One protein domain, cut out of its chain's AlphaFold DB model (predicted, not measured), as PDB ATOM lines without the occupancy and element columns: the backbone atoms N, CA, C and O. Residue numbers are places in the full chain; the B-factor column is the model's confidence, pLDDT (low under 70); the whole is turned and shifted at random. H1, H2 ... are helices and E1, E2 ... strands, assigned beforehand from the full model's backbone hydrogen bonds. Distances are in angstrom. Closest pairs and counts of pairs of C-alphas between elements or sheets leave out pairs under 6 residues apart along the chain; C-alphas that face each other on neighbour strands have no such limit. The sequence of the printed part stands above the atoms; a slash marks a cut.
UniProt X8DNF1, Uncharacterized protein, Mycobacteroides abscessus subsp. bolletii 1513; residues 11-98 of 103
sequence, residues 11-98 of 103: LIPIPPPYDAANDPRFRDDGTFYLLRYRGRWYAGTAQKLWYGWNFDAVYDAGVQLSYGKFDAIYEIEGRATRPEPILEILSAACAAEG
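AT A GLANCE: This is residues 11 to 98 of the 103 residues of an uncharacterized protein of Mycobacteroides abscessus subsp. bolletii 1513 (UniProt X8DNF1). A strongly twisted antiparallel sheet, E4 E3 E2 E1 E5, has H1 packed on E2: two layers, strands and helix. The 88 printed residues, mixed in class, include five named strands, then H1; E1 to E4 form a meander, successive antiparallel neighbours. The whole is compact, radius of gyration of the C-alphas 12.3 A, spanning 34 by 28 by 24 A.

IN THESE COORDINATES: After residues 11 to 30 come E1, residues 31 to 37, from C-alpha (21.001, -22.005, -2.280); E2, 40 to 49, 23.4 A, bending 74 degrees at 43; E3, 52 to 57; E4, 64 to 66; E5, 72 to 79; and H1, 84 to 96, 18.9 A, to C-alpha (19.770, -0.817, -7.554).

HOW THE PARTS SIT: In the hairpin E1 and E2, N 35 and O 42 are 2.8 A apart, within hydrogen-bond range. H1 is over E2; their closest C-alphas, 43 and 90, are 6.4 A apart. In H1 every O i to N i+4 pair is within range.

THE WHOLE: The printed part has no cut; residues 57 to 68 have low confidence.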
ATOM      1  N   LEU A  11      15.582  -9.839   1.559       82.94
ATOM      2  CA  LEU A  11      16.372  -9.544   2.758       82.94
ATOM      3  C   LEU A  11      16.087 -10.574   3.868       82.94
ATOM      4  O   LEU A  11      14.947 -10.739   4.313       82.94
ATOM      5  N   ILE A  12      17.138 -11.239   4.342       82.19
ATOM      6  CA  ILE A  12      17.116 -12.130   5.497       82.19
ATOM      7  C   ILE A  12      17.669 -11.359   6.704       82.19
ATOM      8  O   ILE A  12      18.825 -10.934   6.679       82.19
ATOM      9  N   PRO A  13      16.898 -11.210   7.799       81.88
ATOM     10  CA  PRO A  13      17.429 -10.606   9.012       81.88
ATOM     11  C   PRO A  13      18.548 -11.467   9.591       81.88
ATOM     12  O   PRO A  13      18.341 -12.671   9.785       81.88
ATOM     13  N   ILE A  14      19.685 -10.835   9.899       79.06
ATOM     14  CA  ILE A  14      20.843 -11.488  10.510       79.06
ATOM     15  C   ILE A  14      20.425 -11.959  11.915       79.06
ATOM     16  O   ILE A  14      20.148 -11.126  12.780       79.06
ATOM     17  N   PRO A  15      20.314 -13.276  12.147       74.38
ATOM     18  CA  PRO A  15      20.003 -13.819  13.471       74.38
ATOM     19  C   PRO A  15      21.113 -13.498  14.486       74.38
ATOM     20  O   PRO A  15      22.251 -13.246  14.083       74.38
ATOM     21  N   PRO A  16      20.822 -13.540  15.798       75.19
ATOM     22  CA  PRO A  16      21.825 -13.376  16.848       75.19
ATOM     23  C   PRO A  16      22.834 -14.548  16.890       75.19
ATOM     24  O   PRO A  16      22.538 -15.629  16.380       75.19
ATOM     25  N   PRO A  17      24.012 -14.375  17.534       68.69
ATOM     26  CA  PRO A  17      25.140 -15.310  17.416       68.69
ATOM     27  C   PRO A  17      24.892 -16.725  17.921       68.69
ATOM     28  O   PRO A  17      25.617 -17.641  17.552       68.69
ATOM     29  N   TYR A  18      23.913 -16.902  18.802       66.69
ATOM     30  CA  TYR A  18      23.627 -18.184  19.435       66.69
ATOM     31  C   TYR A  18      22.678 -19.060  18.604       66.69
ATOM     32  O   TYR A  18      22.894 -20.262  18.482       66.69
ATOM     33  N   ASP A  19      21.678 -18.465  17.950       73.81
ATOM     34  CA  ASP A  19      20.663 -19.186  17.151       73.81
ATOM     35  C   ASP A  19      21.160 -19.598  15.769       73.81
ATOM     36  O   ASP A  19      20.427 -20.001  14.866       73.81
ATOM     37  N   ALA A  20      22.459 -19.467  15.615       71.56
ATOM     38  CA  ALA A  20      23.049 -19.176  14.364       71.56
ATOM     39  C   ALA A  20      23.255 -20.421  13.511       71.56
ATOM     40  O   ALA A  20      22.658 -20.635  12.460       71.56
ATOM     41  N   ALA A  21      23.995 -21.351  14.088       72.00
ATOM     42  CA  ALA A  21      24.185 -22.677  13.533       72.00
ATOM     43  C   ALA A  21      22.860 -23.396  13.188       72.00
ATOM     44  O   ALA A  21      22.843 -24.283  12.336       72.00
ATOM     45  N   ASN A  22      21.747 -23.015  13.829       74.06
ATOM     46  CA  ASN A  22      20.467 -23.715  13.747       74.06
ATOM     47  C   ASN A  22      19.419 -23.017  12.875       74.06
ATOM     48  O   ASN A  22      18.294 -23.507  12.773       74.06
ATOM     49  N   ASP A  23      19.754 -21.906  12.224       77.56
ATOM     50  CA  ASP A  23      18.759 -21.138  11.489       77.56
ATOM     51  C   ASP A  23      18.227 -21.912  10.269       77.56
ATOM     52  O   ASP A  23      18.996 -22.257   9.361       77.56
ATOM     53  N   PRO A  24      16.916 -22.205  10.213       76.25
ATOM     54  CA  PRO A  24      16.333 -23.009   9.144       76.25
ATOM     55  C   PRO A  24      16.247 -22.266   7.803       76.25
ATOM     56  O   PRO A  24      15.986 -22.904   6.785       76.25
ATOM     57  N   ARG A  25      16.448 -20.940   7.782       75.31
ATOM     58  CA  ARG A  25      16.408 -20.116   6.559       75.31
ATOM     59  C   ARG A  25      17.625 -20.356   5.679       75.31
ATOM     60  O   ARG A  25      17.529 -20.291   4.458       75.31
ATOM     61  N   PHE A  26      18.757 -20.663   6.300       74.31
ATOM     62  CA  PHE A  26      19.947 -21.063   5.571       74.31
ATOM     63  C   PHE A  26      19.885 -22.551   5.277       74.31
ATOM     64  O   PHE A  26      19.542 -23.352   6.152       74.31
ATOM     65  N   ARG A  27      20.202 -22.928   4.044       73.62
ATOM     66  CA  ARG A  27      20.168 -24.322   3.615       73.62
ATOM     67  C   ARG A  27      21.505 -24.704   3.005       73.62
ATOM     68  O   ARG A  27      21.981 -24.041   2.091       73.62
ATOM     69  N   ASP A  28      22.068 -25.805   3.491       73.25
ATOM     70  CA  ASP A  28      23.305 -26.398   2.970       73.25
ATOM     71  C   ASP A  28      22.993 -27.229   1.713       73.25
ATOM     72  O   ASP A  28      23.163 -28.442   1.658       73.25
ATOM     73  N   ASP A  29      22.354 -26.585   0.736       74.56
ATOM     74  CA  ASP A  29      21.800 -27.262  -0.438       74.56
ATOM     75  C   ASP A  29      22.222 -26.630  -1.773       74.56
ATOM     76  O   ASP A  29      21.804 -27.079  -2.840       74.56
ATOM     77  N   GLY A  30      23.104 -25.628  -1.710       73.56
ATOM     78  CA  GLY A  30      23.524 -24.831  -2.863       73.56
ATOM     79  C   GLY A  30      22.571 -23.676  -3.177       73.56
ATOM     80  O   GLY A  30      22.560 -23.181  -4.303       73.56
ATOM     81  N   THR A  31      21.755 -23.263  -2.202       77.56
ATOM     82  CA  THR A  31      21.001 -22.005  -2.280       77.56
ATOM     83  C   THR A  31      21.983 -20.833  -2.338       77.56
ATOM     84  O   THR A  31      22.972 -20.806  -1.598       77.56
ATOM     85  N   PHE A  32      21.705 -19.874  -3.220       78.62
ATOM     86  CA  PHE A  32      22.534 -18.688  -3.404       78.62
ATOM     87  C   PHE A  32      22.052 -17.514  -2.564       78.62
ATOM     88  O   PHE A  32      20.856 -17.270  -2.398       78.62
ATOM     89  N   TYR A  33      23.019 -16.760  -2.064       80.25
ATOM     90  CA  TYR A  33      22.807 -15.578  -1.257       80.25
ATOM     91  C   TYR A  33      23.649 -14.437  -1.806       80.25
ATOM     92  O   TYR A  33      24.797 -14.623  -2.215       80.25
ATOM     93  N   LEU A  34      23.074 -13.246  -1.764       81.81
ATOM     94  CA  LEU A  34      23.786 -12.002  -1.956       81.81
ATOM     95  C   LEU A  34      24.053 -11.397  -0.577       81.81
ATOM     96  O   LEU A  34      23.142 -11.247   0.232       81.81
ATOM     97  N   LEU A  35      25.295 -11.051  -0.287       80.75
ATOM     98  CA  LEU A  35      25.698 -10.486   0.995       80.75
ATOM     99  C   LEU A  35      26.375  -9.138   0.786       80.75
ATOM    100  O   LEU A  35      27.088  -8.933  -0.195       80.75
ATOM    101  N   ARG A  36      26.174  -8.233   1.741       81.00
ATOM    102  CA  ARG A  36      26.885  -6.959   1.809       81.00
ATOM    103  C   ARG A  36      27.888  -7.002   2.949       81.00
ATOM    104  O   ARG A  36      27.522  -7.331   4.080       81.00
ATOM    105  N   TYR A  37      29.138  -6.676   2.652       78.62
ATOM    106  CA  TYR A  37      30.210  -6.591   3.633       78.62
ATOM    107  C   TYR A  37      31.109  -5.390   3.353       78.62
ATOM    108  O   TYR A  37      31.680  -5.275   2.269       78.62
ATOM    109  N   ARG A  38      31.250  -4.493   4.336       78.50
ATOM    110  CA  ARG A  38      32.072  -3.272   4.234       78.50
ATOM    111  C   ARG A  38      31.722  -2.434   3.002       78.50
ATOM    112  O   ARG A  38      32.596  -1.871   2.349       78.50
ATOM    113  N   GLY A  39      30.433  -2.374   2.680       77.50
ATOM    114  CA  GLY A  39      29.927  -1.634   1.527       77.50
ATOM    115  C   GLY A  39      30.052  -2.351   0.181       77.50
ATOM    116  O   GLY A  39      29.497  -1.837  -0.782       77.50
ATOM    117  N   ARG A  40      30.689  -3.527   0.120       76.62
ATOM    118  CA  ARG A  40      30.816  -4.344  -1.095       76.62
ATOM    119  C   ARG A  40      29.783  -5.459  -1.134       76.62
ATOM    120  O   ARG A  40      29.409  -5.994  -0.089       76.62
ATOM    121  N   TRP A  41      29.342  -5.797  -2.338       79.44
ATOM    122  CA  TRP A  41      28.426  -6.903  -2.587       79.44
ATOM    123  C   TRP A  41      29.197  -8.152  -2.979       79.44
ATOM    124  O   TRP A  41      30.133  -8.073  -3.763       79.44
ATOM    125  N   TYR A  42      28.767  -9.296  -2.461       77.62
ATOM    126  CA  TYR A  42      29.295 -10.596  -2.845       77.62
ATOM    127  C   TYR A  42      28.135 -11.552  -3.087       77.62
ATOM    128  O   TYR A  42      27.132 -11.516  -2.370       77.62
ATOM    129  N   ALA A  43      28.283 -12.437  -4.065       78.81
ATOM    130  CA  ALA A  43      27.340 -13.516  -4.304       78.81
ATOM    131  C   ALA A  43      28.000 -14.868  -4.019       78.81
ATOM    132  O   ALA A  43      29.138 -15.131  -4.422       78.81
ATOM    133  N   GLY A  44      27.294 -15.730  -3.298       78.88
ATOM    134  CA  GLY A  44      27.877 -16.973  -2.821       78.88
ATOM    135  C   GLY A  44      26.870 -17.948  -2.244       78.88
ATOM    136  O   GLY A  44      25.663 -17.710  -2.246       78.88
ATOM    137  N   THR A  45      27.388 -19.051  -1.722       79.25
ATOM    138  CA  THR A  45      26.593 -20.025  -0.967       79.25
ATOM    139  C   THR A  45      26.900 -19.898   0.519       79.25
ATOM    140  O   THR A  45      28.002 -19.510   0.910       79.25
ATOM    141  N   ALA A  46      25.915 -20.194   1.363       78.12
ATOM    142  CA  ALA A  46      26.094 -20.221   2.809       78.12
ATOM    143  C   ALA A  46      26.180 -21.671   3.285       78.12
ATOM    144  O   ALA A  46      25.294 -22.471   2.991       78.12
ATOM    145  N   GLN A  47      27.214 -21.984   4.058       76.81
ATOM    146  CA  GLN A  47      27.400 -23.278   4.703       76.81
ATOM    147  C   GLN A  47      27.153 -23.162   6.202       76.81
ATOM    148  O   GLN A  47      27.648 -22.229   6.846       76.81
ATOM    149  N   LYS A  48      26.414 -24.118   6.773       74.56
ATOM    150  CA  LYS A  48      26.165 -24.156   8.223       74.56
ATOM    151  C   LYS A  48      27.378 -24.701   8.965       74.56
ATOM    152  O   LYS A  48      27.874 -25.782   8.669       74.56
ATOM    153  N   LEU A  49      27.799 -23.984   9.999       71.69
ATOM    154  CA  LEU A  49      28.856 -24.378  10.922       71.69
ATOM    155  C   LEU A  49      28.338 -24.435  12.357       71.69
ATOM    156  O   LEU A  49      27.367 -23.776  12.710       71.69
ATOM    157  N   TRP A  50      29.055 -25.147  13.232       64.25
ATOM    158  CA  TRP A  50      28.723 -25.235  14.662       64.25
ATOM    159  C   TRP A  50      28.636 -23.879  15.382       64.25
ATOM    160  O   TRP A  50      27.950 -23.780  16.393       64.25
ATOM    161  N   TYR A  51      29.285 -22.836  14.855       67.12
ATOM    162  CA  TYR A  51      29.286 -21.480  15.419       67.12
ATOM    163  C   TYR A  51      28.600 -20.445  14.508       67.12
ATOM    164  O   TYR A  51      28.861 -19.250  14.626       67.12
ATOM    165  N   GLY A  52      27.758 -20.893  13.569       75.94
ATOM    166  CA  GLY A  52      27.017 -20.023  12.658       75.94
ATOM    167  C   GLY A  52      27.089 -20.464  11.206       75.94
ATOM    168  O   GLY A  52      26.710 -21.577  10.873       75.94
ATOM    169  N   TRP A  53      27.543 -19.574  10.330       73.94
ATOM    170  CA  TRP A  53      27.558 -19.765   8.885       73.94
ATOM    171  C   TRP A  53      28.849 -19.188   8.364       73.94
ATOM    172  O   TRP A  53      29.302 -18.130   8.817       73.94
ATOM    173  N   ASN A  54      29.389 -19.885   7.383       76.44
ATOM    174  CA  ASN A  54      30.391 -19.341   6.499       76.44
ATOM    175  C   ASN A  54      29.747 -19.090   5.149       76.44
ATOM    176  O   ASN A  54      28.995 -19.924   4.652       76.44
ATOM    177  N   PHE A  55      30.062 -17.945   4.566       76.06
ATOM    178  CA  PHE A  55      29.713 -17.665   3.187       76.06
ATOM    179  C   PHE A  55      30.940 -17.917   2.332       76.06
ATOM    180  O   PHE A  55      32.007 -17.350   2.583       76.06
ATOM    181  N   ASP A  56      30.762 -18.802   1.362       73.38
ATOM    182  CA  ASP A  56      31.726 -19.079   0.314       73.38
ATOM    183  C   ASP A  56      31.321 -18.236  -0.897       73.38
ATOM    184  O   ASP A  56      30.294 -18.489  -1.540       73.38
ATOM    185  N   ALA A  57      32.062 -17.150  -1.127       66.38
ATOM    186  CA  ALA A  57      31.848 -16.287  -2.277       66.38
ATOM    187  C   ALA A  57      32.324 -17.018  -3.536       66.38
ATOM    188  O   ALA A  57      33.479 -17.426  -3.624       66.38
ATOM    189  N   VAL A  58      31.442 -17.168  -4.525       62.75
ATOM    190  CA  VAL A  58      31.755 -17.945  -5.740       62.75
ATOM    191  C   VAL A  58      32.762 -17.222  -6.645       62.75
ATOM    192  O   VAL A  58      33.454 -17.872  -7.423       62.75
ATOM    193  N   TYR A  59      32.877 -15.895  -6.521       57.31
ATOM    194  CA  TYR A  59      33.703 -15.062  -7.403       57.31
ATOM    195  C   TYR A  59      34.958 -14.468  -6.771       57.31
ATOM    196  O   TYR A  59      35.833 -14.013  -7.499       57.31
ATOM    197  N   ASP A  60      35.110 -14.577  -5.454       54.53
ATOM    198  CA  ASP A  60      36.328 -14.173  -4.760       54.53
ATOM    199  C   ASP A  60      36.849 -15.388  -3.989       54.53
ATOM    200  O   ASP A  60      36.527 -15.615  -2.817       54.53
ATOM    201  N   ALA A  61      37.575 -16.246  -4.716       46.97
ATOM    202  CA  ALA A  61      38.198 -17.462  -4.205       46.97
ATOM    203  C   ALA A  61      39.260 -17.098  -3.153       46.97
ATOM    204  O   ALA A  61      40.455 -17.025  -3.432       46.97
ATOM    205  N   GLY A  62      38.809 -16.826  -1.934       49.59
ATOM    206  CA  GLY A  62      39.649 -16.323  -0.850       49.59
ATOM    207  C   GLY A  62      38.885 -15.531   0.206       49.59
ATOM    208  O   GLY A  62      39.348 -15.430   1.345       49.59
ATOM    209  N   VAL A  63      37.692 -15.024  -0.116       58.00
ATOM    210  CA  VAL A  63      36.853 -14.295   0.837       58.00
ATOM    211  C   VAL A  63      35.922 -15.272   1.549       58.00
ATOM    212  O   VAL A  63      34.741 -15.412   1.250       58.00
ATOM    213  N   GLN A  64      36.482 -15.951   2.551       62.59
ATOM    214  CA  GLN A  64      35.681 -16.655   3.544       62.59
ATOM    215  C   GLN A  64      35.176 -15.642   4.571       62.59
ATOM    216  O   GLN A  64      35.933 -15.117   5.398       62.59
ATOM    217  N   LEU A  65      33.880 -15.355   4.524       64.56
ATOM    218  CA  LEU A  65      33.253 -14.466   5.490       64.56
ATOM    219  C   LEU A  65      32.555 -15.298   6.556       64.56
ATOM    220  O   LEU A  65      31.651 -16.083   6.276       64.56
ATOM    221  N   SER A  66      32.995 -15.109   7.795       66.38
ATOM    222  CA  SER A  66      32.359 -15.701   8.963       66.38
ATOM    223  C   SER A  66      31.213 -14.834   9.460       66.38
ATOM    224  O   SER A  66      31.213 -13.609   9.303       66.38
ATOM    225  N   TYR A  67      30.269 -15.490  10.123       68.94
ATOM    226  CA  TYR A  67      29.181 -14.864  10.857       68.94
ATOM    227  C   TYR A  67      29.581 -13.604  11.652       68.94
ATOM    228  O   TYR A  67      30.659 -13.524  12.243       68.94
ATOM    229  N   GLY A  68      28.676 -12.618  11.667       66.44
ATOM    230  CA  GLY A  68      28.835 -11.349  12.384       66.44
ATOM    231  C   GLY A  68      29.641 -10.289  11.632       66.44
ATOM    232  O   GLY A  68      29.769  -9.170  12.120       66.44
ATOM    233  N   LYS A  69      30.177 -10.617  10.450       73.62
ATOM    234  CA  LYS A  69      30.868  -9.644   9.597       73.62
ATOM    235  C   LYS A  69      29.937  -8.930   8.621       73.62
ATOM    236  O   LYS A  69      30.285  -7.848   8.188       73.62
ATOM    237  N   PHE A  70      28.785  -9.505   8.293       77.44
ATOM    238  CA  PHE A  70      27.869  -8.999   7.268       77.44
ATOM    239  C   PHE A  70      27.069  -7.781   7.725       77.44
ATOM    240  O   PHE A  70      26.581  -7.750   8.853       77.44
ATOM    241  N   ASP A  71      26.857  -6.841   6.809       80.88
ATOM    242  CA  ASP A  71      25.951  -5.708   6.995       80.88
ATOM    243  C   ASP A  71      24.506  -6.095   6.625       80.88
ATOM    244  O   ASP A  71      23.552  -5.672   7.276       80.88
ATOM    245  N   ALA A  72      24.340  -6.923   5.587       82.44
ATOM    246  CA  ALA A  72      23.047  -7.421   5.121       82.44
ATOM    247  C   ALA A  72      23.194  -8.743   4.350       82.44
ATOM    248  O   ALA A  72      24.240  -9.007   3.753       82.44
ATOM    249  N   ILE A  73      22.138  -9.562   4.346       82.31
ATOM    250  CA  ILE A  73      22.077 -10.840   3.623       82.31
ATOM    251  C   ILE A  73      20.753 -10.907   2.869       82.31
ATOM    252  O   ILE A  73      19.702 -10.662   3.453       82.31
ATOM    253  N   TYR A  74      20.790 -11.286   1.600       82.75
ATOM    254  CA  TYR A  74      19.632 -11.444   0.737       82.75
ATOM    255  C   TYR A  74      19.617 -12.863   0.170       82.75
ATOM    256  O   TYR A  74      20.611 -13.345  -0.366       82.75
ATOM    257  N   GLU A  75      18.486 -13.542   0.307       82.06
ATOM    258  CA  GLU A  75      18.214 -14.822  -0.345       82.06
ATOM    259  C   GLU A  75      17.900 -14.576  -1.813       82.06
ATOM    260  O   GLU A  75      17.057 -13.732  -2.130       82.06
ATOM    261  N   ILE A  76      18.542 -15.333  -2.695       78.25
ATOM    262  CA  ILE A  76      18.173 -15.393  -4.103       78.25
ATOM    263  C   ILE A  76      17.404 -16.698  -4.315       78.25
ATOM    264  O   ILE A  76      17.828 -17.763  -3.862       78.25
ATOM    265  N   GLU A  77      16.256 -16.629  -4.986       72.12
ATOM    266  CA  GLU A  77      15.453 -17.820  -5.242       72.12
ATOM    267  C   GLU A  77      16.129 -18.745  -6.272       72.12
ATOM    268  O   GLU A  77      16.375 -18.375  -7.423       72.12
ATOM    269  N   GLY A  78      16.391 -19.986  -5.853       66.62
ATOM    270  CA  GLY A  78      16.848 -21.075  -6.715       66.62
ATOM    271  C   GLY A  78      18.274 -21.552  -6.429       66.62
ATOM    272  O   GLY A  78      18.901 -21.187  -5.435       66.62
ATOM    273  N   ARG A  79      18.776 -22.436  -7.300       65.19
ATOM    274  CA  ARG A  79      20.151 -22.953  -7.249       65.19
ATOM    275  C   ARG A  79      20.873 -22.606  -8.536       65.19
ATOM    276  O   ARG A  79      20.378 -22.924  -9.619       65.19
ATOM    277  N   ALA A  80      22.059 -22.016  -8.430       60.66
ATOM    278  CA  ALA A  80      22.905 -21.849  -9.598       60.66
ATOM    279  C   ALA A  80      23.586 -23.181  -9.882       60.66
ATOM    280  O   ALA A  80      24.313 -23.723  -9.053       60.66
ATOM    281  N   THR A  81      23.358 -23.706 -11.076       59.50
ATOM    282  CA  THR A  81      24.179 -24.777 -11.647       59.50
ATOM    283  C   THR A  81      25.293 -24.209 -12.526       59.50
ATOM    284  O   THR A  81      26.169 -24.956 -12.957       59.50
ATOM    285  N   ARG A  82      25.258 -22.893 -12.798       61.03
ATOM    286  CA  ARG A  82      26.206 -22.158 -13.637       61.03
ATOM    287  C   ARG A  82      26.541 -20.780 -13.045       61.03
ATOM    288  O   ARG A  82      25.678 -20.193 -12.398       61.03
ATOM    289  N   PRO A  83      27.758 -20.273 -13.299       62.12
ATOM    290  CA  PRO A  83      28.230 -18.967 -12.835       62.12
ATOM    291  C   PRO A  83      27.440 -17.761 -13.392       62.12
ATOM    292  O   PRO A  83      27.095 -16.844 -12.657       62.12
ATOM    293  N   GLU A  84      27.103 -17.773 -14.683       67.94
ATOM    294  CA  GLU A  84      26.530 -16.633 -15.429       67.94
ATOM    295  C   GLU A  84      25.326 -15.918 -14.766       67.94
ATOM    296  O   GLU A  84      25.416 -14.703 -14.577       67.94
ATOM    297  N   PRO A  85      24.247 -16.606 -14.330       69.69
ATOM    298  CA  PRO A  85      23.082 -15.941 -13.733       69.69
ATOM    299  C   PRO A  85      23.388 -15.247 -12.397       69.69
ATOM    300  O   PRO A  85      22.654 -14.357 -11.974       69.69
ATOM    301  N   ILE A  86      24.472 -15.629 -11.719       70.31
ATOM    302  CA  ILE A  86      24.885 -14.998 -10.462       70.31
ATOM    303  C   ILE A  86      25.465 -13.602 -10.734       70.31
ATOM    304  O   ILE A  86      25.209 -12.678  -9.962       70.31
ATOM    305  N   LEU A  87      26.206 -13.432 -11.835       71.62
ATOM    306  CA  LEU A  87      26.805 -12.147 -12.217       71.62
ATOM    307  C   LEU A  87      25.748 -11.112 -12.582       71.62
ATOM    308  O   LEU A  87      25.871  -9.945 -12.216       71.62
ATOM    309  N   GLU A  88      24.694 -11.540 -13.275       73.75
ATOM    310  CA  GLU A  88      23.580 -10.662 -13.630       73.75
ATOM    311  C   GLU A  88      22.879 -10.130 -12.376       73.75
ATOM    312  O   GLU A  88      22.586  -8.938 -12.286       73.75
ATOM    313  N   ILE A  89      22.696 -10.981 -11.364       72.50
ATOM    314  CA  ILE A  89      22.053 -10.604 -10.099       72.50
ATOM    315  C   ILE A  89      22.962  -9.725  -9.246       72.50
ATOM    316  O   ILE A  89      22.491  -8.745  -8.671       72.50
ATOM    317  N   LEU A  90      24.260 -10.032  -9.187       73.44
ATOM    318  CA  LEU A  90      25.245  -9.193  -8.502       73.44
ATOM    319  C   LEU A  90      25.287  -7.790  -9.125       73.44
ATOM    320  O   LEU A  90      25.217  -6.791  -8.408       73.44
ATOM    321  N   SER A  91      25.325  -7.717 -10.456       73.44
ATOM    322  CA  SER A  91      25.310  -6.465 -11.216       73.44
ATOM    323  C   SER A  91      24.015  -5.674 -10.995       73.44
ATOM    324  O   SER A  91      24.058  -4.481 -10.688       73.44
ATOM    325  N   ALA A  92      22.857  -6.340 -11.056       72.69
ATOM    326  CA  ALA A  92      21.558  -5.714 -10.823       72.69
ATOM    327  C   ALA A  92      21.414  -5.178  -9.389       72.69
ATOM    328  O   ALA A  92      20.933  -4.059  -9.193       72.69
ATOM    329  N   ALA A  93      21.866  -5.933  -8.386       68.88
ATOM    330  CA  ALA A  93      21.828  -5.496  -6.995       68.88
ATOM    331  C   ALA A  93      22.771  -4.314  -6.728       68.88
ATOM    332  O   ALA A  93      22.409  -3.380  -6.011       68.88
ATOM    333  N   CYS A  94      23.949  -4.316  -7.353       69.62
ATOM    334  CA  CYS A  94      24.892  -3.204  -7.296       69.62
ATOM    335  C   CYS A  94      24.282  -1.929  -7.923       69.62
ATOM    336  O   CYS A  94      24.337  -0.850  -7.331       69.62
ATOM    337  N   ALA A  95      23.611  -2.063  -9.074       70.69
ATOM    338  CA  ALA A  95      22.942  -0.958  -9.762       70.69
ATOM    339  C   ALA A  95      21.735  -0.387  -8.990       70.69
ATOM    340  O   ALA A  95      21.516   0.825  -9.012       70.69
ATOM    341  N   ALA A  96      20.963  -1.232  -8.298       67.19
ATOM    342  CA  ALA A  96      19.770  -0.817  -7.554       67.19
ATOM    343  C   ALA A  96      20.079   0.063  -6.325       67.19
ATOM    344  O   ALA A  96      19.262   0.900  -5.951       67.19
ATOM    345  N   GLU A  97      21.254  -0.100  -5.713       61.34
ATOM    346  CA  GLU A  97      21.622   0.564  -4.451       61.34
ATOM    347  C   GLU A  97      22.500   1.814  -4.634       61.34
ATOM    348  O   GLU A  97      22.845   2.471  -3.652       61.34
ATOM    349  N   GLY A  98      22.884   2.160  -5.870       52.38
ATOM    350  CA  GLY A  98      23.709   3.342  -6.165       52.38
ATOM    351  C   GLY A  98      25.067   3.375  -5.440       52.38
ATOM    352  O   GLY A  98      25.671   4.441  -5.322       52.38
TER     353      GLY A  98